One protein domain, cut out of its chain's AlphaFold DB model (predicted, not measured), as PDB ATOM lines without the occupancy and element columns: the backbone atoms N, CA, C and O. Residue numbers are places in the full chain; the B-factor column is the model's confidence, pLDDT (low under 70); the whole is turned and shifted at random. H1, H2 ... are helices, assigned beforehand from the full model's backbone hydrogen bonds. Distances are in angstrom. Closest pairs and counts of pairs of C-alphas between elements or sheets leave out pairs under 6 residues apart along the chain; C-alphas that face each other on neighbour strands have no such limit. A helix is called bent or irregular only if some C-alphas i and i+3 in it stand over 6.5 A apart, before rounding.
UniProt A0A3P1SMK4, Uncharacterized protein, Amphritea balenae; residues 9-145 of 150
ATOM      1  N   TRP A   9       7.231 -23.472 -16.470       76.56
ATOM      2  CA  TRP A   9       7.216 -23.880 -17.868       76.56
ATOM      3  C   TRP A   9       7.010 -25.387 -18.047       76.56
ATOM      4  O   TRP A   9       6.175 -25.798 -18.846       76.56
ATOM      5  N   ALA A  10       7.718 -26.215 -17.273       80.88
ATOM      6  CA  ALA A  10       7.577 -27.668 -17.343       80.88
ATOM      7  C   ALA A  10       6.152 -28.109 -16.979       80.88
ATOM      8  O   ALA A  10       5.582 -28.970 -17.646       80.88
ATOM      9  N   TRP A  11       5.539 -27.466 -15.981       82.81
ATOM     10  CA  TRP A  11       4.153 -27.755 -15.622       82.81
ATOM     11  C   TRP A  11       3.177 -27.394 -16.747       82.81
ATOM     12  O   TRP A  11       2.337 -28.224 -17.094       82.81
ATOM     13  N   MET A  12       3.319 -26.207 -17.355       81.56
ATOM     14  CA  MET A  12       2.481 -25.790 -18.490       81.56
ATOM     15  C   MET A  12       2.638 -26.723 -19.693       81.56
ATOM     16  O   MET A  12       1.646 -27.096 -20.313       81.56
ATOM     17  N   VAL A  13       3.860 -27.153 -20.010       85.06
ATOM     18  CA  VAL A  13       4.093 -28.097 -21.112       85.06
ATOM     19  C   VAL A  13       3.375 -29.424 -20.853       85.06
ATOM     20  O   VAL A  13       2.667 -29.915 -21.728       85.06
ATOM     21  N   VAL A  14       3.500 -29.981 -19.647       84.19
ATOM     22  CA  VAL A  14       2.920 -31.292 -19.312       84.19
ATOM     23  C   VAL A  14       1.395 -31.251 -19.208       84.19
ATOM     24  O   VAL A  14       0.736 -32.188 -19.646       84.19
ATOM     25  N   HIS A  15       0.821 -30.185 -18.647       84.44
ATOM     26  CA  HIS A  15      -0.610 -30.147 -18.324       84.44
ATOM     27  C   HIS A  15      -1.453 -29.360 -19.328       84.44
ATOM     28  O   HIS A  15      -2.662 -29.545 -19.348       84.44
ATOM     29  N   ILE A  16      -0.850 -28.510 -20.167       86.38
ATOM     30  CA  ILE A  16      -1.565 -27.731 -21.193       86.38
ATOM     31  C   ILE A  16      -1.145 -28.185 -22.588       86.38
ATOM     32  O   ILE A  16      -1.985 -28.615 -23.375       86.38
ATOM     33  N   LEU A  17       0.151 -28.114 -22.904       88.25
ATOM     34  CA  LEU A  17       0.613 -28.346 -24.274       88.25
ATOM     35  C   LEU A  17       0.492 -29.818 -24.682       88.25
ATOM     36  O   LEU A  17       0.049 -30.105 -25.789       88.25
ATOM     37  N   PHE A  18       0.852 -30.749 -23.797       89.50
ATOM     38  CA  PHE A  18       0.814 -32.176 -24.105       89.50
ATOM     39  C   PHE A  18      -0.617 -32.693 -24.358       89.50
ATOM     40  O   PHE A  18      -0.829 -33.323 -25.393       89.50
ATOM     41  N   PRO A  19      -1.633 -32.366 -23.534       90.88
ATOM     42  CA  PRO A  19      -3.015 -32.758 -23.824       90.88
ATOM     43  C   PRO A  19      -3.617 -32.074 -25.061       90.88
ATOM     44  O   PRO A  19      -4.451 -32.673 -25.740       90.88
ATOM     45  N   LEU A  20      -3.192 -30.845 -25.382       92.50
ATOM     46  CA  LEU A  20      -3.604 -30.121 -26.594       92.50
ATOM     47  C   LEU A  20      -2.811 -30.521 -27.849       92.50
ATOM     48  O   LEU A  20      -3.183 -30.138 -28.956       92.50
ATOM     49  N   CYS A  21      -1.736 -31.297 -27.704       93.56
ATOM     50  CA  CYS A  21      -0.874 -31.706 -28.810       93.56
ATOM     51  C   CYS A  21      -1.649 -32.377 -29.960       93.56
ATOM     52  O   CYS A  21      -1.454 -31.946 -31.097       93.56
ATOM     53  N   PRO A  22      -2.580 -33.328 -29.722       92.00
ATOM     54  CA  PRO A  22      -3.365 -33.936 -30.798       92.00
ATOM     55  C   PRO A  22      -4.115 -32.906 -31.652       92.00
ATOM     56  O   PRO A  22      -4.090 -32.998 -32.876       92.00
ATOM     57  N   PHE A  23      -4.712 -31.889 -31.023       93.44
ATOM     58  CA  PHE A  23      -5.426 -30.819 -31.719       93.44
ATOM     59  C   PHE A  23      -4.501 -29.980 -32.611       93.44
ATOM     60  O   PHE A  23      -4.824 -29.723 -33.772       93.44
ATOM     61  N   PHE A  24      -3.331 -29.581 -32.104       92.50
ATOM     62  CA  PHE A  24      -2.367 -28.806 -32.891       92.50
ATOM     63  C   PHE A  24      -1.735 -29.624 -34.019       92.50
ATOM     64  O   PHE A  24      -1.572 -29.111 -35.125       92.50
ATOM     65  N   VAL A  25      -1.401 -30.890 -33.754       93.38
ATOM     66  CA  VAL A  25      -0.836 -31.806 -34.752       93.38
ATOM     67  C   VAL A  25      -1.844 -32.060 -35.867       93.38
ATOM     68  O   VAL A  25      -1.482 -31.947 -37.035       93.38
ATOM     69  N   GLU A  26      -3.108 -32.332 -35.539       91.81
ATOM     70  CA  GLU A  26      -4.156 -32.488 -36.552       91.81
ATOM     71  C   GLU A  26      -4.333 -31.212 -37.381       91.81
ATOM     72  O   GLU A  26      -4.398 -31.290 -38.608       91.81
ATOM     73  N   GLY A  27      -4.362 -30.042 -36.736       89.56
ATOM     74  CA  GLY A  27      -4.449 -28.758 -37.430       89.56
ATOM     75  C   GLY A  27      -3.292 -28.551 -38.409       89.56
ATOM     76  O   GLY A  27      -3.523 -28.212 -39.566       89.56
ATOM     77  N   LEU A  28      -2.056 -28.829 -37.984       91.75
ATOM     78  CA  LEU A  28      -0.872 -28.723 -38.841       91.75
ATOM     79  C   LEU A  28      -0.946 -29.685 -40.034       91.75
ATOM     80  O   LEU A  28      -0.685 -29.276 -41.164       91.75
ATOM     81  N   ILE A  29      -1.336 -30.941 -39.797       91.25
ATOM     82  CA  ILE A  29      -1.515 -31.941 -40.859       91.25
ATOM     83  C   ILE A  29      -2.549 -31.448 -41.874       91.25
ATOM     84  O   ILE A  29      -2.297 -31.515 -43.074       91.25
ATOM     85  N   ARG A  30      -3.685 -30.910 -41.414       89.81
ATOM     86  CA  ARG A  30      -4.738 -30.380 -42.292       89.81
ATOM     87  C   ARG A  30      -4.265 -29.162 -43.083       89.81
ATOM     88  O   ARG A  30      -4.532 -29.103 -44.275       89.81
ATOM     89  N   VAL A  31      -3.527 -28.230 -42.478       91.00
ATOM     90  CA  VAL A  31      -2.948 -27.082 -43.207       91.00
ATOM     91  C   VAL A  31      -2.050 -27.556 -44.348       91.00
ATOM     92  O   VAL A  31      -2.193 -27.082 -45.472       91.00
ATOM     93  N   VAL A  32      -1.160 -28.518 -44.082       90.50
ATOM     94  CA  VAL A  32      -0.267 -29.075 -45.111       90.50
ATOM     95  C   VAL A  32      -1.056 -29.843 -46.175       90.50
ATOM     96  O   VAL A  32      -0.744 -29.735 -47.355       90.50
ATOM     97  N   ALA A  33      -2.090 -30.585 -45.775       88.19
ATOM     98  CA  ALA A  33      -2.930 -31.355 -46.691       88.19
ATOM     99  C   ALA A  33      -3.828 -30.484 -47.591       88.19
ATOM    100  O   ALA A  33      -4.186 -30.921 -48.679       88.19
ATOM    101  N   PHE A  34      -4.189 -29.273 -47.154       87.69
ATOM    102  CA  PHE A  34      -5.040 -28.330 -47.892       87.69
ATOM    103  C   PHE A  34      -4.244 -27.141 -48.462       87.69
ATOM    104  O   PHE A  34      -4.718 -26.003 -48.434       87.69
ATOM    105  N   ASP A  35      -3.024 -27.383 -48.951       85.88
ATOM    106  CA  ASP A  35      -2.186 -26.396 -49.654       85.88
ATOM    107  C   ASP A  35      -1.953 -25.082 -48.879       85.88
ATOM    108  O   ASP A  35      -1.971 -23.984 -49.435       85.88
ATOM    109  N   ASN A  36      -1.723 -25.180 -47.569       82.69
ATOM    110  CA  ASN A  36      -1.532 -24.051 -46.650       82.69
ATOM    111  C   ASN A  36      -2.738 -23.105 -46.520       82.69
ATOM    112  O   ASN A  36      -2.593 -21.969 -46.059       82.69
ATOM    113  N   THR A  37      -3.941 -23.559 -46.874       82.44
ATOM    114  CA  THR A  37      -5.167 -22.795 -46.629       82.44
ATOM    115  C   THR A  37      -5.688 -23.040 -45.210       82.44
ATOM    116  O   THR A  37      -5.772 -24.171 -44.731       82.44
ATOM    117  N   VAL A  38      -6.031 -21.954 -44.511       81.75
ATOM    118  CA  VAL A  38      -6.647 -22.012 -43.180       81.75
ATOM    119  C   VAL A  38      -8.123 -21.670 -43.319       81.75
ATOM    120  O   VAL A  38      -8.482 -20.561 -43.711       81.75
ATOM    121  N   SER A  39      -8.982 -22.628 -42.992       79.94
ATOM    122  CA  SER A  39     -10.436 -22.497 -43.004       79.94
ATOM    123  C   SER A  39     -11.029 -23.045 -41.700       79.94
ATOM    124  O   SER A  39     -10.327 -23.584 -40.843       79.94
ATOM    125  N   GLN A  40     -12.346 -22.922 -41.525       68.75
ATOM    126  CA  GLN A  40     -13.022 -23.460 -40.337       68.75
ATOM    127  C   GLN A  40     -12.945 -24.988 -40.228       68.75
ATOM    128  O   GLN A  40     -13.092 -25.522 -39.135       68.75
ATOM    129  N   THR A  41     -12.686 -25.698 -41.329       75.69
ATOM    130  CA  THR A  41     -12.531 -27.160 -41.320       75.69
ATOM    131  C   THR A  41     -11.098 -27.598 -41.010       75.69
ATOM    132  O   THR A  41     -10.847 -28.791 -40.818       75.69
ATOM    133  N   THR A  42     -10.154 -26.657 -40.928       82.50
ATOM    134  CA  THR A  42      -8.750 -26.930 -40.600       82.50
ATOM    135  C   THR A  42      -8.580 -27.394 -39.157       82.50
ATOM    136  O   THR A  42      -7.731 -28.236 -38.891       82.50
ATOM    137  N   PHE A  43      -9.398 -26.901 -38.227       87.00
ATOM    138  CA  PHE A  43      -9.362 -27.321 -36.830       87.00
ATOM    139  C   PHE A  43     -10.604 -28.139 -36.495       87.00
ATOM    140  O   PHE A  43     -11.725 -27.734 -36.784       87.00
ATOM    141  N   ASN A  44     -10.401 -29.300 -35.879       92.12
ATOM    142  CA  ASN A  44     -11.486 -30.212 -35.544       92.12
ATOM    143  C   ASN A  44     -11.977 -29.965 -34.112       92.12
ATOM    144  O   ASN A  44     -11.224 -30.110 -33.147       92.12
ATOM    145  N   SER A  45     -13.255 -29.606 -33.979       93.44
ATOM    146  CA  SER A  45     -13.923 -29.380 -32.695       93.44
ATOM    147  C   SER A  45     -13.981 -30.646 -31.835       93.44
ATOM    148  O   SER A  45     -13.854 -30.549 -30.615       93.44
ATOM    149  N   ALA A  46     -14.097 -31.836 -32.439       94.44
ATOM    150  CA  ALA A  46     -14.087 -33.104 -31.710       94.44
ATOM    151  C   ALA A  46     -12.735 -33.313 -31.015       94.44
ATOM    152  O   ALA A  46     -12.675 -33.566 -29.811       94.44
ATOM    153  N   THR A  47     -11.644 -33.135 -31.755       94.88
ATOM    154  CA  THR A  47     -10.287 -33.271 -31.217       94.88
ATOM    155  C   THR A  47     -10.001 -32.213 -30.166       94.88
ATOM    156  O   THR A  47      -9.423 -32.531 -29.130       94.88
ATOM    157  N   LEU A  48     -10.484 -30.980 -30.360       95.38
ATOM    158  CA  LEU A  48     -10.395 -29.943 -29.337       95.38
ATOM    159  C   LEU A  48     -11.128 -30.348 -28.052       95.38
ATOM    160  O   LEU A  48     -10.546 -30.273 -26.972       95.38
ATOM    161  N   ALA A  49     -12.376 -30.816 -28.155       96.00
ATOM    162  CA  ALA A  49     -13.162 -31.257 -27.005       96.00
ATOM    163  C   ALA A  49     -12.465 -32.405 -26.255       96.00
ATOM    164  O   ALA A  49     -12.329 -32.354 -25.034       96.00
ATOM    165  N   MET A  50     -11.942 -33.396 -26.979       96.81
ATOM    166  CA  MET A  50     -11.176 -34.498 -26.395       96.81
ATOM    167  C   MET A  50      -9.908 -34.005 -25.684       96.81
ATOM    168  O   MET A  50      -9.666 -34.360 -24.530       96.81
ATOM    169  N   SER A  51      -9.117 -33.158 -26.344       96.19
ATOM    170  CA  SER A  51      -7.882 -32.592 -25.801       96.19
ATOM    171  C   SER A  51      -8.122 -31.747 -24.547       96.19
ATOM    172  O   SER A  51      -7.359 -31.845 -23.585       96.19
ATOM    173  N   ILE A  52      -9.203 -30.965 -24.514       96.62
ATOM    174  CA  ILE A  52      -9.628 -30.225 -23.319       96.62
ATOM    175  C   ILE A  52     -10.054 -31.187 -22.203       96.62
ATOM    176  O   ILE A  52      -9.664 -30.994 -21.052       96.62
ATOM    177  N   GLY A  53     -10.788 -32.253 -22.533       95.50
ATOM    178  CA  GLY A  53     -11.157 -33.284 -21.562       95.50
ATOM    179  C   GLY A  53      -9.934 -33.928 -20.906       95.50
ATOM    180  O   GLY A  53      -9.862 -34.036 -19.679       95.50
ATOM    181  N   LEU A  54      -8.926 -34.271 -21.711       94.88
ATOM    182  CA  LEU A  54      -7.646 -34.789 -21.228       94.88
ATOM    183  C   LEU A  54      -6.914 -33.769 -20.352       94.88
ATOM    184  O   LEU A  54      -6.486 -34.124 -19.256       94.88
ATOM    185  N   LEU A  55      -6.805 -32.512 -20.791       94.94
ATOM    186  CA  LEU A  55      -6.196 -31.422 -20.020       94.94
ATOM    187  C   LEU A  55      -6.808 -31.338 -18.621       94.94
ATOM    188  O   LEU A  55      -6.094 -31.365 -17.618       94.94
ATOM    189  N   CYS A  56      -8.136 -31.313 -18.543       95.06
ATOM    190  CA  CYS A  56      -8.841 -31.233 -17.275       95.06
ATOM    191  C   CYS A  56      -8.614 -32.471 -16.393       95.06
ATOM    192  O   CYS A  56      -8.398 -32.319 -15.188       95.06
ATOM    193  N   LEU A  57      -8.580 -33.681 -16.962       93.38
ATOM    194  CA  LEU A  57      -8.234 -34.888 -16.200       93.38
ATOM    195  C   LEU A  57      -6.809 -34.836 -15.644       93.38
ATOM    196  O   LEU A  57      -6.612 -35.130 -14.465       93.38
ATOM    197  N   TYR A  58      -5.824 -34.448 -16.459       90.69
ATOM    198  CA  TYR A  58      -4.430 -34.349 -16.020       90.69
ATOM    199  C   TYR A  58      -4.279 -33.358 -14.864       90.69
ATOM    200  O   TYR A  58      -3.649 -33.672 -13.852       90.69
ATOM    201  N   VAL A  59      -4.901 -32.183 -14.975       90.12
ATOM    202  CA  VAL A  59      -4.866 -31.155 -13.925       90.12
ATOM    203  C   VAL A  59      -5.574 -31.638 -12.659       90.12
ATOM    204  O   VAL A  59      -5.015 -31.516 -11.570       90.12
ATOM    205  N   SER A  60      -6.756 -32.248 -12.785       91.50
ATOM    206  CA  SER A  60      -7.491 -32.821 -11.650       91.50
ATOM    207  C   SER A  60      -6.661 -33.873 -10.906       91.50
ATOM    208  O   SER A  60      -6.487 -33.790  -9.688       91.50
ATOM    209  N   GLN A  61      -6.046 -34.810 -11.633       88.44
ATOM    210  CA  GLN A  61      -5.173 -35.820 -11.033       88.44
ATOM    211  C   GLN A  61      -3.933 -35.202 -10.378       88.44
ATOM    212  O   GLN A  61      -3.527 -35.652  -9.305       88.44
ATOM    213  N   SER A  62      -3.339 -34.168 -10.980       86.50
ATOM    214  CA  SER A  62      -2.213 -33.446 -10.379       86.50
ATOM    215  C   SER A  62      -2.611 -32.773  -9.064       86.50
ATOM    216  O   SER A  62      -1.844 -32.830  -8.104       86.50
ATOM    217  N   LEU A  63      -3.795 -32.160  -8.998       85.69
ATOM    218  CA  LEU A  63      -4.320 -31.526  -7.786       85.69
ATOM    219  C   LEU A  63      -4.570 -32.561  -6.678       85.69
ATOM    220  O   LEU A  63      -4.150 -32.361  -5.540       85.69
ATOM    221  N   ILE A  64      -5.180 -33.702  -7.013       85.25
ATOM    222  CA  ILE A  64      -5.431 -34.794  -6.056       85.25
ATOM    223  C   ILE A  64      -4.114 -35.362  -5.517       85.25
ATOM    224  O   ILE A  64      -3.968 -35.541  -4.307       85.25
ATOM    225  N   LYS A  65      -3.125 -35.598  -6.388       80.81
ATOM    226  CA  LYS A  65      -1.791 -36.060  -5.972       80.81
ATOM    227  C   LYS A  65      -1.109 -35.054  -5.047       80.81
ATOM    228  O   LYS A  65      -0.537 -35.452  -4.039       80.81
ATOM    229  N   HIS A  66      -1.223 -33.759  -5.335       74.50
ATOM    230  CA  HIS A  66      -0.662 -32.716  -4.477       74.50
ATOM    231  C   HIS A  66      -1.351 -32.653  -3.100       74.50
ATOM    232  O   HIS A  66      -0.682 -32.397  -2.099       74.50
ATOM    233  N   LYS A  67      -2.662 -32.947  -3.014       67.62
ATOM    234  CA  LYS A  67      -3.384 -33.080  -1.732       67.62
ATOM    235  C   LYS A  67      -2.790 -34.181  -0.853       67.62
ATOM    236  O   LYS A  67      -2.633 -33.988   0.346       67.62
ATOM    237  N   LEU A  68      -2.472 -35.328  -1.455       61.00
ATOM    238  CA  LEU A  68      -1.938 -36.495  -0.744       61.00
ATOM    239  C   LEU A  68      -0.535 -36.249  -0.171       61.00
ATOM    240  O   LEU A  68      -0.185 -36.856   0.836       61.00
ATOM    241  N   ILE A  69       0.254 -35.364  -0.788       60.59
ATOM    242  CA  ILE A  69       1.637 -35.077  -0.374       60.59
ATOM    243  C   ILE A  69       1.693 -34.091   0.807       60.59
ATOM    244  O   ILE A  69       2.602 -34.189   1.628       60.59
ATOM    245  N   ILE A  70       0.734 -33.163   0.932       56.56
ATOM    246  CA  ILE A  70       0.695 -32.174   2.029       56.56
ATOM    247  C   ILE A  70      -0.680 -32.205   2.726       56.56
ATOM    248  O   ILE A  70      -1.481 -31.277   2.571       56.56
ATOM    249  N   PRO A  71      -0.991 -33.271   3.485       53.31
ATOM    250  CA  PRO A  71      -2.198 -33.312   4.300       53.31
ATOM    251  C   PRO A  71      -2.076 -32.300   5.453       53.31
ATOM    252  O   PRO A  71      -1.182 -32.415   6.286       53.31
ATOM    253  N   GLY A  72      -2.965 -31.299   5.496       53.69
ATOM    254  CA  GLY A  72      -3.091 -30.375   6.636       53.69
ATOM    255  C   GLY A  72      -2.867 -28.884   6.362       53.69
ATOM    256  O   GLY A  72      -2.854 -28.114   7.315       53.69
ATOM    257  N   SER A  73      -2.705 -28.442   5.109       57.56
ATOM    258  CA  SER A  73      -2.744 -27.000   4.817       57.56
ATOM    259  C   SER A  73      -4.189 -26.489   4.760       57.56
ATOM    260  O   SER A  73      -5.068 -27.178   4.232       57.56
ATOM    261  N   ASP A  74      -4.426 -25.260   5.229       57.34
ATOM    262  CA  ASP A  74      -5.719 -24.540   5.213       57.34
ATOM    263  C   ASP A  74      -6.376 -24.415   3.811       57.34
ATOM    264  O   ASP A  74      -7.465 -23.867   3.665       57.34
ATOM    265  N   GLY A  75      -5.742 -24.940   2.754       61.69
ATOM    266  CA  GLY A  75      -6.252 -24.983   1.381       61.69
ATOM    267  C   GLY A  75      -6.751 -26.354   0.899       61.69
ATOM    268  O   GLY A  75      -7.063 -26.486  -0.286       61.69
ATOM    269  N   SER A  76      -6.818 -27.385   1.751       68.31
ATOM    270  CA  SER A  76      -7.102 -28.767   1.307       68.31
ATOM    271  C   SER A  76      -8.507 -28.983   0.708       68.31
ATOM    272  O   SER A  76      -8.682 -29.849  -0.162       68.31
ATOM    273  N   ASP A  77      -9.483 -28.169   1.119       75.25
ATOM    274  CA  ASP A  77     -10.849 -28.177   0.582       75.25
ATOM    275  C   ASP A  77     -10.943 -27.395  -0.730       75.25
ATOM    276  O   ASP A  77     -11.577 -27.849  -1.682       75.25
ATOM    277  N   SER A  78     -10.223 -26.272  -0.835       81.56
ATOM    278  CA  SER A  78     -10.113 -25.499  -2.079       81.56
ATOM    279  C   SER A  78      -9.462 -26.319  -3.199       81.56
ATOM    280  O   SER A  78      -9.938 -26.317  -4.336       81.56
ATOM    281  N   LEU A  79      -8.427 -27.097  -2.867       81.75
ATOM    282  CA  LEU A  79      -7.737 -27.979  -3.809       81.75
ATOM    283  C   LEU A  79      -8.649 -29.116  -4.306       81.75
ATOM    284  O   LEU A  79      -8.664 -29.429  -5.498       81.75
ATOM    285  N   ALA A  80      -9.438 -29.711  -3.405       83.75
ATOM    286  CA  ALA A  80     -10.410 -30.750  -3.750       83.75
ATOM    287  C   ALA A  80     -11.575 -30.200  -4.588       83.75
ATOM    288  O   ALA A  80     -12.007 -30.854  -5.540       83.75
ATOM    289  N   GLY A  81     -12.042 -28.987  -4.279       86.31
ATOM    290  CA  GLY A  81     -13.032 -28.271  -5.078       86.31
ATOM    291  C   GLY A  81     -12.530 -28.014  -6.497       86.31
ATOM    292  O   GLY A  81     -13.201 -28.391  -7.455       86.31
ATOM    293  N   ALA A  82     -11.311 -27.485  -6.642       87.44
ATOM    294  CA  ALA A  82     -10.696 -27.252  -7.946       87.44
ATOM    295  C   ALA A  82     -10.537 -28.552  -8.755       87.44
ATOM    296  O   ALA A  82     -10.913 -28.593  -9.926       87.44
ATOM    297  N   ALA A  83     -10.044 -29.629  -8.132       89.62
ATOM    298  CA  ALA A  83      -9.933 -30.934  -8.784       89.62
ATOM    299  C   ALA A  83     -11.298 -31.444  -9.271       89.62
ATOM    300  O   ALA A  83     -11.433 -31.879 -10.413       89.62
ATOM    301  N   SER A  84     -12.330 -31.319  -8.434       91.69
ATOM    302  CA  SER A  84     -13.695 -31.720  -8.782       91.69
ATOM    303  C   SER A  84     -14.252 -30.894  -9.942       91.69
ATOM    304  O   SER A  84     -14.824 -31.463 -10.869       91.69
ATOM    305  N   SER A  85     -14.032 -29.575  -9.956       93.25
ATOM    306  CA  SER A  85     -14.428 -28.708 -11.073       93.25
ATOM    307  C   SER A  85     -13.757 -29.120 -12.383       93.25
ATOM    308  O   SER A  85     -14.440 -29.242 -13.396       93.25
ATOM    309  N   PHE A  86     -12.451 -29.405 -12.372       94.12
ATOM    310  CA  PHE A  86     -11.768 -29.921 -13.559       94.12
ATOM    311  C   PHE A  86     -12.316 -31.285 -13.989       94.12
ATOM    312  O   PHE A  86     -12.551 -31.489 -15.174       94.12
ATOM    313  N   SER A  87     -12.601 -32.199 -13.060       94.75
ATOM    314  CA  SER A  87     -13.232 -33.482 -13.400       94.75
ATOM    315  C   SER A  87     -14.609 -33.304 -14.053       94.75
ATOM    316  O   SER A  87     -14.912 -33.991 -15.026       94.75
ATOM    317  N   ILE A  88     -15.429 -32.362 -13.573       95.81
ATOM    318  CA  ILE A  88     -16.739 -32.049 -14.171       95.81
ATOM    319  C   ILE A  88     -16.566 -31.525 -15.598       95.81
ATOM    320  O   ILE A  88     -17.241 -32.000 -16.511       95.81
ATOM    321  N   ILE A  89     -15.639 -30.586 -15.800       95.38
ATOM    322  CA  ILE A  89     -15.331 -30.055 -17.134       95.38
ATOM    323  C   ILE A  89     -14.846 -31.184 -18.046       95.38
ATOM    324  O   ILE A  89     -15.297 -31.269 -19.183       95.38
ATOM    325  N   ALA A  90     -14.004 -32.093 -17.548       95.81
ATOM    326  CA  ALA A  90     -13.526 -33.227 -18.329       95.81
ATOM    327  C   ALA A  90     -14.669 -34.124 -18.819       95.81
ATOM    328  O   ALA A  90     -14.736 -34.446 -20.003       95.81
ATOM    329  N   VAL A  91     -15.595 -34.490 -17.926       96.88
ATOM    330  CA  VAL A  91     -16.780 -35.286 -18.284       96.88
ATOM    331  C   VAL A  91     -17.622 -34.552 -19.324       96.88
ATOM    332  O   VAL A  91     -17.978 -35.136 -20.345       96.88
ATOM    333  N   PHE A  92     -17.889 -33.262 -19.112       96.44
ATOM    334  CA  PHE A  92     -18.634 -32.445 -20.067       96.44
ATOM    335  C   PHE A  92     -17.954 -32.401 -21.446       96.44
ATOM    336  O   PHE A  92     -18.617 -32.558 -22.474       96.44
ATOM    337  N   SER A  93     -16.630 -32.257 -21.480       96.19
ATOM    338  CA  SER A  93     -15.832 -32.273 -22.704       96.19
ATOM    339  C   SER A  93     -15.881 -33.622 -23.425       96.19
ATOM    340  O   SER A  93     -16.051 -33.636 -24.642       96.19
ATOM    341  N   PHE A  94     -15.815 -34.754 -22.714       96.94
ATOM    342  CA  PHE A  94     -15.953 -36.078 -23.335       96.94
ATOM    343  C   PHE A  94     -17.367 -36.350 -23.853       96.94
ATOM    344  O   PHE A  94     -17.518 -36.900 -24.944       96.94
ATOM    345  N   CYS A  95     -18.405 -35.916 -23.132       97.12
ATOM    346  CA  CYS A  95     -19.780 -35.966 -23.634       97.12
ATOM    347  C   CYS A  95     -19.926 -35.129 -24.911       97.12
ATOM    348  O   CYS A  95     -20.511 -35.583 -25.889       97.12
ATOM    349  N   THR A  96     -19.346 -33.928 -24.925       95.31
ATOM    350  CA  THR A  96     -19.374 -33.042 -26.094       95.31
ATOM    351  C   THR A  96     -18.622 -33.654 -27.277       95.31
ATOM    352  O   THR A  96     -19.135 -33.649 -28.392       95.31
ATOM    353  N   PHE A  97     -17.454 -34.258 -27.039       96.38
ATOM    354  CA  PHE A  97     -16.727 -35.039 -28.042       96.38
ATOM    355  C   PHE A  97     -17.606 -36.142 -28.648       96.38
ATOM    356  O   PHE A  97     -17.728 -36.216 -29.871       96.38
ATOM    357  N   ALA A  98     -18.267 -36.950 -27.813       96.25
ATOM    358  CA  ALA A  98     -19.152 -38.014 -28.280       96.25
ATOM    359  C   ALA A  98     -20.310 -37.468 -29.133       96.25
ATOM    360  O   ALA A  98     -20.601 -38.021 -30.192       96.25
ATOM    361  N   VAL A  99     -20.920 -36.350 -28.725       95.88
ATOM    362  CA  VAL A  99     -21.982 -35.679 -29.494       95.88
ATOM    363  C   VAL A  99     -21.479 -35.217 -30.864       95.88
ATOM    364  O   VAL A  99     -22.157 -35.453 -31.860       95.88
ATOM    365  N   ILE A 100     -20.298 -34.597 -30.950       94.88
ATOM    366  CA  ILE A 100     -19.739 -34.134 -32.234       94.88
ATOM    367  C   ILE A 100     -19.441 -35.316 -33.158       94.88
ATOM    368  O   ILE A 100     -19.739 -35.245 -34.352       94.88
ATOM    369  N   VAL A 101     -18.874 -36.401 -32.623       95.06
ATOM    370  CA  VAL A 101     -18.603 -37.623 -33.396       95.06
ATOM    371  C   VAL A 101     -19.909 -38.226 -33.913       95.06
ATOM    372  O   VAL A 101     -20.001 -38.524 -35.099       95.06
ATOM    373  N   MET A 102     -20.941 -38.330 -33.069       93.75
ATOM    374  CA  MET A 102     -22.262 -38.817 -33.485       93.75
ATOM    375  C   MET A 102     -22.902 -37.924 -34.551       93.75
ATOM    376  O   MET A 102     -23.401 -38.435 -35.546       93.75
ATOM    377  N   LEU A 103     -22.862 -36.598 -34.384       92.50
ATOM    378  CA  LEU A 103     -23.373 -35.660 -35.390       92.50
ATOM    379  C   LEU A 103     -22.618 -35.780 -36.715       92.50
ATOM    380  O   LEU A 103     -23.235 -35.693 -37.768       92.50
ATOM    381  N   SER A 104     -21.300 -35.977 -36.665       91.00
ATOM    382  CA  SER A 104     -20.484 -36.148 -37.871       91.00
ATOM    383  C   SER A 104     -20.852 -37.442 -38.596       91.00
ATOM    384  O   SER A 104     -21.124 -37.395 -39.789       91.00
ATOM    385  N   ALA A 105     -20.986 -38.553 -37.865       91.44
ATOM    386  CA  ALA A 105     -21.427 -39.831 -38.424       91.44
ATOM    387  C   ALA A 105     -22.845 -39.754 -39.023       91.44
ATOM    388  O   ALA A 105     -23.091 -40.279 -40.103       91.44
ATOM    389  N   LEU A 106     -23.773 -39.056 -38.358       90.50
ATOM    390  CA  LEU A 106     -25.129 -38.854 -38.879       90.50
ATOM    391  C   LEU A 106     -25.155 -37.986 -40.140       90.50
ATOM    392  O   LEU A 106     -25.981 -38.226 -41.006       90.50
ATOM    393  N   ILE A 107     -24.280 -36.983 -40.256       91.12
ATOM    394  CA  ILE A 107     -24.184 -36.145 -41.464       91.12
ATOM    395  C   ILE A 107     -23.591 -36.928 -42.641       91.12
ATOM    396  O   ILE A 107     -23.970 -36.672 -43.784       91.12
ATOM    397  N   GLU A 108     -22.665 -37.851 -42.370       87.50
ATOM    398  CA  GLU A 108     -22.096 -38.741 -43.388       87.50
ATOM    399  C   GLU A 108     -23.151 -39.693 -43.973       87.50
ATOM    400  O   GLU A 108     -23.131 -39.935 -45.179       87.50
ATOM    401  N   ASP A 109     -24.083 -40.184 -43.149       85.25
ATOM    402  CA  ASP A 109     -25.153 -41.105 -43.563       85.25
ATOM    403  C   ASP A 109     -26.390 -40.369 -44.122       85.25
ATOM    404  O   ASP A 109     -26.899 -40.690 -45.195       85.25
ATOM    405  N   GLU A 110     -26.839 -39.309 -43.442       79.81
ATOM    406  CA  GLU A 110     -27.957 -38.458 -43.845       79.81
ATOM    407  C   GLU A 110     -27.507 -36.998 -44.003       79.81
ATOM    408  O   GLU A 110     -27.448 -36.208 -43.053       79.81
ATOM    409  N   SER A 111     -27.268 -36.598 -45.254       75.81
ATOM    410  CA  SER A 111     -26.970 -35.217 -45.660       75.81
ATOM    411  C   SER A 111     -28.171 -34.276 -45.417       75.81
ATOM    412  O   SER A 111     -28.877 -33.855 -46.338       75.81
ATOM    413  N   SER A 112     -28.411 -33.911 -44.158       85.69
ATOM    414  CA  SER A 112     -29.457 -32.977 -43.739       85.69
ATOM    415  C   SER A 112     -28.868 -31.608 -43.406       85.69
ATOM    416  O   SER A 112     -28.076 -31.466 -42.472       85.69
ATOM    417  N   MET A 113     -29.324 -30.556 -44.101       86.62
ATOM    418  CA  MET A 113     -28.904 -29.174 -43.810       86.62
ATOM    419  C   MET A 113     -29.170 -28.765 -42.353       86.62
ATOM    420  O   MET A 113     -28.420 -27.973 -41.782       86.62
ATOM    421  N   LYS A 114     -30.199 -29.341 -41.718       88.31
ATOM    422  CA  LYS A 114     -30.501 -29.094 -40.303       88.31
ATOM    423  C   LYS A 114     -29.420 -29.668 -39.382       88.31
ATOM    424  O   LYS A 114     -29.022 -28.992 -38.438       88.31
ATOM    425  N   LEU A 115     -28.925 -30.877 -39.665       88.69
ATOM    426  CA  LEU A 115     -27.845 -31.501 -38.890       88.69
ATOM    427  C   LEU A 115     -26.533 -30.725 -39.041       88.69
ATOM    428  O   LEU A 115     -25.857 -30.481 -38.044       88.69
ATOM    429  N   ILE A 116     -26.228 -30.250 -40.252       89.06
ATOM    430  CA  ILE A 116     -25.055 -29.403 -40.517       89.06
ATOM    431  C   ILE A 116     -25.116 -28.110 -39.690       89.06
ATOM    432  O   ILE A 116     -24.131 -27.742 -39.050       89.06
ATOM    433  N   GLY A 117     -26.277 -27.445 -39.640       90.06
ATOM    434  CA  GLY A 117     -26.464 -26.238 -38.826       90.06
ATOM    435  C   GLY A 117     -26.313 -26.492 -37.320       90.06
ATOM    436  O   GLY A 117     -25.664 -25.711 -36.617       90.06
ATOM    437  N   ILE A 118     -26.851 -27.613 -36.822       91.44
ATOM    438  CA  ILE A 118     -26.684 -28.024 -35.417       91.44
ATOM    439  C   ILE A 118     -25.206 -28.276 -35.117       91.44
ATOM    440  O   ILE A 118     -24.683 -27.717 -34.153       91.44
ATOM    441  N   LYS A 119     -24.513 -29.051 -35.960       92.19
ATOM    442  CA  LYS A 119     -23.083 -29.326 -35.795       92.19
ATOM    443  C   LYS A 119     -22.264 -28.038 -35.798       92.19
ATOM    444  O   LYS A 119     -21.458 -27.849 -34.898       92.19
ATOM    445  N   SER A 120     -22.514 -27.125 -36.735       91.19
ATOM    446  CA  SER A 120     -21.821 -25.832 -36.779       91.19
ATOM    447  C   SER A 120     -22.015 -25.034 -35.484       91.19
ATOM    448  O   SER A 120     -21.049 -24.513 -34.930       91.19
ATOM    449  N   THR A 121     -23.234 -25.011 -34.934       92.44
ATOM    450  CA  THR A 121     -23.514 -24.353 -33.644       92.44
ATOM    451  C   THR A 121     -22.705 -24.975 -32.501       92.44
ATOM    452  O   THR A 121     -22.122 -24.257 -31.687       92.44
ATOM    453  N   VAL A 122     -22.638 -26.311 -32.453       93.25
ATOM    454  CA  VAL A 122     -21.840 -27.045 -31.460       93.25
ATOM    455  C   VAL A 122     -20.348 -26.754 -31.631       93.25
ATOM    456  O   VAL A 122     -19.669 -26.483 -30.643       93.25
ATOM    457  N   ASP A 123     -19.841 -26.743 -32.863       92.81
ATOM    458  CA  ASP A 123     -18.436 -26.461 -33.164       92.81
ATOM    459  C   ASP A 123     -18.038 -25.069 -32.645       92.81
ATOM    460  O   ASP A 123     -17.064 -24.935 -31.901       92.81
ATOM    461  N   TYR A 124     -18.834 -24.038 -32.949       92.25
ATOM    462  CA  TYR A 124     -18.607 -22.675 -32.454       92.25
ATOM    463  C   TYR A 124     -18.627 -22.578 -30.930       92.25
ATOM    464  O   TYR A 124     -17.793 -21.886 -30.333       92.25
ATOM    465  N   PHE A 125     -19.571 -23.273 -30.297       93.69
ATOM    466  CA  PHE A 125     -19.659 -23.330 -28.845       93.69
ATOM    467  C   PHE A 125     -18.384 -23.931 -28.238       93.69
ATOM    468  O   PHE A 125     -17.809 -23.347 -27.319       93.69
ATOM    469  N   VAL A 126     -17.892 -25.040 -28.798       93.88
ATOM    470  CA  VAL A 126     -16.675 -25.729 -28.340       93.88
ATOM    471  C   VAL A 126     -15.445 -24.842 -28.487       93.88
ATOM    472  O   VAL A 126     -14.686 -24.700 -27.529       93.88
ATOM    473  N   PHE A 127     -15.263 -24.198 -29.642       92.81
ATOM    474  CA  PHE A 127     -14.137 -23.283 -29.851       92.81
ATOM    475  C   PHE A 127     -14.148 -22.116 -28.860       92.81
ATOM    476  O   PHE A 127     -13.100 -21.743 -28.336       92.81
ATOM    477  N   SER A 128     -15.330 -21.575 -28.561       92.12
ATOM    478  CA  SER A 128     -15.477 -20.454 -27.630       92.12
ATOM    479  C   SER A 128     -15.191 -20.870 -26.184       92.12
ATOM    480  O   SER A 128     -14.464 -20.182 -25.465       92.12
ATOM    481  N   ILE A 129     -15.731 -22.012 -25.746       92.12
ATOM    482  CA  ILE A 129     -15.617 -22.455 -24.352       92.12
ATOM    483  C   ILE A 129     -14.260 -23.097 -24.034       92.12
ATOM    484  O   ILE A 129     -13.834 -23.063 -22.882       92.12
ATOM    485  N   ALA A 130     -13.535 -23.621 -25.029       92.06
ATOM    486  CA  ALA A 130     -12.237 -24.281 -24.844       92.06
ATOM    487  C   ALA A 130     -11.148 -23.371 -24.239       92.06
ATOM    488  O   ALA A 130     -10.186 -23.864 -23.650       92.06
ATOM    489  N   ILE A 131     -11.307 -22.047 -24.324       92.50
ATOM    490  CA  ILE A 131     -10.394 -21.082 -23.698       92.50
ATOM    491  C   ILE A 131     -10.495 -21.141 -22.165       92.50
ATOM    492  O   ILE A 131      -9.488 -21.004 -21.466       92.50
ATOM    493  N   PHE A 132     -11.697 -21.373 -21.628       92.94
ATOM    494  CA  PHE A 132     -11.951 -21.312 -20.189       92.94
ATOM    495  C   PHE A 132     -11.107 -22.328 -19.400       92.94
ATOM    496  O   PHE A 132     -10.371 -21.899 -18.508       92.94
ATOM    497  N   PRO A 133     -11.079 -23.631 -19.747       90.62
ATOM    498  CA  PRO A 133     -10.260 -24.610 -19.034       90.62
ATOM    499  C   PRO A 133      -8.762 -24.306 -19.064       90.62
ATOM    500  O   PRO A 133      -8.071 -24.556 -18.076       90.62
ATOM    501  N   VAL A 134      -8.252 -23.728 -20.157       91.62
ATOM    502  CA  VAL A 134      -6.841 -23.326 -20.270       91.62
ATOM    503  C   VAL A 134      -6.527 -22.194 -19.289       91.62
ATOM    504  O   VAL A 134      -5.561 -22.286 -18.530       91.62
ATOM    505  N   ILE A 135      -7.372 -21.159 -19.231       91.12
ATOM    506  CA  ILE A 135      -7.213 -20.047 -18.278       91.12
ATOM    507  C   ILE A 135      -7.326 -20.552 -16.836       91.12
ATOM    508  O   ILE A 135      -6.469 -20.236 -16.007       91.12
ATOM    509  N   SER A 136      -8.337 -21.372 -16.532       89.00
ATOM    510  CA  SER A 136      -8.520 -21.965 -15.203       89.00
ATOM    511  C   SER A 136      -7.313 -22.799 -14.784       89.00
ATOM    512  O   SER A 136      -6.924 -22.769 -13.620       89.00
ATOM    513  N   THR A 137      -6.686 -23.510 -15.723       88.06
ATOM    514  CA  THR A 137      -5.487 -24.325 -15.483       88.06
ATOM    515  C   THR A 137      -4.288 -23.462 -15.099       88.06
ATOM    516  O   THR A 137      -3.609 -23.752 -14.113       88.06
ATOM    517  N   ILE A 138      -4.069 -22.350 -15.805       87.38
ATOM    518  CA  ILE A 138      -3.023 -21.371 -15.465       87.38
ATOM    519  C   ILE A 138      -3.297 -20.747 -14.089       87.38
ATOM    520  O   ILE A 138      -2.379 -20.581 -13.284       87.38
ATOM    521  N   TYR A 139      -4.557 -20.422 -13.794       86.44
ATOM    522  CA  TYR A 139      -4.941 -19.888 -12.489       86.44
ATOM    523  C   TYR A 139      -4.688 -20.907 -11.370       86.44
ATOM    524  O   TYR A 139      -4.048 -20.570 -10.378       86.44
ATOM    525  N   ALA A 140      -5.104 -22.162 -11.548       84.00
ATOM    526  CA  ALA A 140      -4.883 -23.233 -10.577       84.00
ATOM    527  C   ALA A 140      -3.388 -23.463 -10.311       84.00
ATOM    528  O   ALA A 140      -2.974 -23.584  -9.157       84.00
ATOM    529  N   GLN A 141      -2.557 -23.438 -11.356       84.19
ATOM    530  CA  GLN A 141      -1.109 -23.542 -11.207       84.19
ATOM    531  C   GLN A 141      -0.527 -22.429 -10.331       84.19
ATOM    532  O   GLN A 141       0.275 -22.709  -9.436       84.19
ATOM    533  N   ARG A 142      -0.934 -21.176 -10.565       81.62
ATOM    534  CA  ARG A 142      -0.459 -20.017  -9.795       81.62
ATOM    535  C   ARG A 142      -0.963 -20.042  -8.354       81.62
ATOM    536  O   ARG A 142      -0.174 -19.813  -7.442       81.62
ATOM    537  N   SER A 143      -2.242 -20.351  -8.157       79.25
ATOM    538  CA  SER A 143      -2.896 -20.337  -6.845       79.25
ATOM    539  C   SER A 143      -2.348 -21.406  -5.906       79.25
ATOM    540  O   SER A 143      -2.125 -21.132  -4.731       79.25
ATOM    541  N   PHE A 144      -2.060 -22.603  -6.422       74.12
ATOM    542  CA  PHE A 144      -1.580 -23.719  -5.602       74.12
ATOM    543  C   PHE A 144      -0.068 -23.952  -5.707       74.12
ATOM    544  O   PHE A 144       0.435 -24.915  -5.138       74.12
ATOM    545  N   LYS A 145       0.662 -23.075  -6.419       72.62
ATOM    546  CA  LYS A 145       2.105 -23.198  -6.698       72.62
ATOM    547  C   LYS A 145       2.479 -24.605  -7.177       72.62
ATOM    548  O   LYS A 145       3.482 -25.173  -6.747       72.62
TER     549      LYS A 145
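Overview. This is residues 9 to 145 of the 150 residues of an uncharacterized protein of Amphritea balenae (UniProt A0A3P1SMK4). The longest helix, H3, and the helix before it, H2, run side by side in opposite ways, and H4 and H5 follow each other as a third column along them, H4 beside the last part of H3 and H5 beside H2 and the first part of H3. The bent helix H1 covers H2 on the side away from H3: its arm H1a crosses H2 and touches H5, while H1b meets H2 with residues 22 to 23 alone and runs on away from the bundle. The printed part has 137 residues, with five named helices in the order H1 to H5 and no named strand, and its class is all helix. It is elongated, 58 by 30 by 18 A, and only just loose, close to compact, with a radius of gyration of the C-alphas of 17.4 A.

Along the chain. H3, residues 76 to 109, is 49.9 A long, from C-alpha 76 at (-7.102, -28.767, 1.307) to C-alpha 109 at (-25.153, -41.105, -43.563). H2, residues 45 to 69, is 36.3 A long; H4, residues 113 to 129, is 24.5 A; H5, residues 131 to 144, is 20.3 A and ends at C-alpha 144 (-1.580, -23.719, -5.602). H1, residues 9 to 33, was assigned as one helix by its hydrogen bonds but is bent: C-alphas 19 and 22 are 7.1 A apart. Its arms are H1a, residues 9 to 19, 14.8 A long, and H1b, residues 22 to 33, 16.1 A long, at a steep tilt of 66 degrees.

Arrangement. H3 and H2 touch as a hairpin, opposite ways at a shallow tilt of 20 degrees; their closest C-alphas, of Ala 90 and Gly 53, are 4.0 A apart. H3, with residues 100 to 107 alone, touches H4 in another hairpin, opposite ways at a shallow tilt of 23 degrees; the closest C-alphas, of Leu 103 and Lys 119, are 6.4 A apart. H4 and H5 meet only through their link. H2 and H5 touch through residues 52 to 59 and 133 to 137 alone, the same way at a shallow tilt of 13 degrees; the closest C-alphas, of Cys 56 and Pro 133, are 7.0 A apart. H1a touches H2 at a steep tilt of 45 degrees, opposite ways, with the C-alphas of Pro 19 and Leu 55 closest at 5.1 A. H1a is apart from H3 and H4, and H1b is apart from H3, H4 and H5. Every O i to N i+4 pair is within hydrogen-bond range in H1b, H2, H3, H4 and H5; in H1a 5 of 7 are.

Size, cuts and confidence. The C-alphas farthest apart, of Gly 72 and Ser 111, are 57.7 A apart; residues 69 to 74 and 108 to 114 stand free. The printed part has no cut, and the link from H1 to H2, 11 residues, is long. The mean pLDDT of the printed part is 87.0, with residue 40 and residues 67 to 76 under 70.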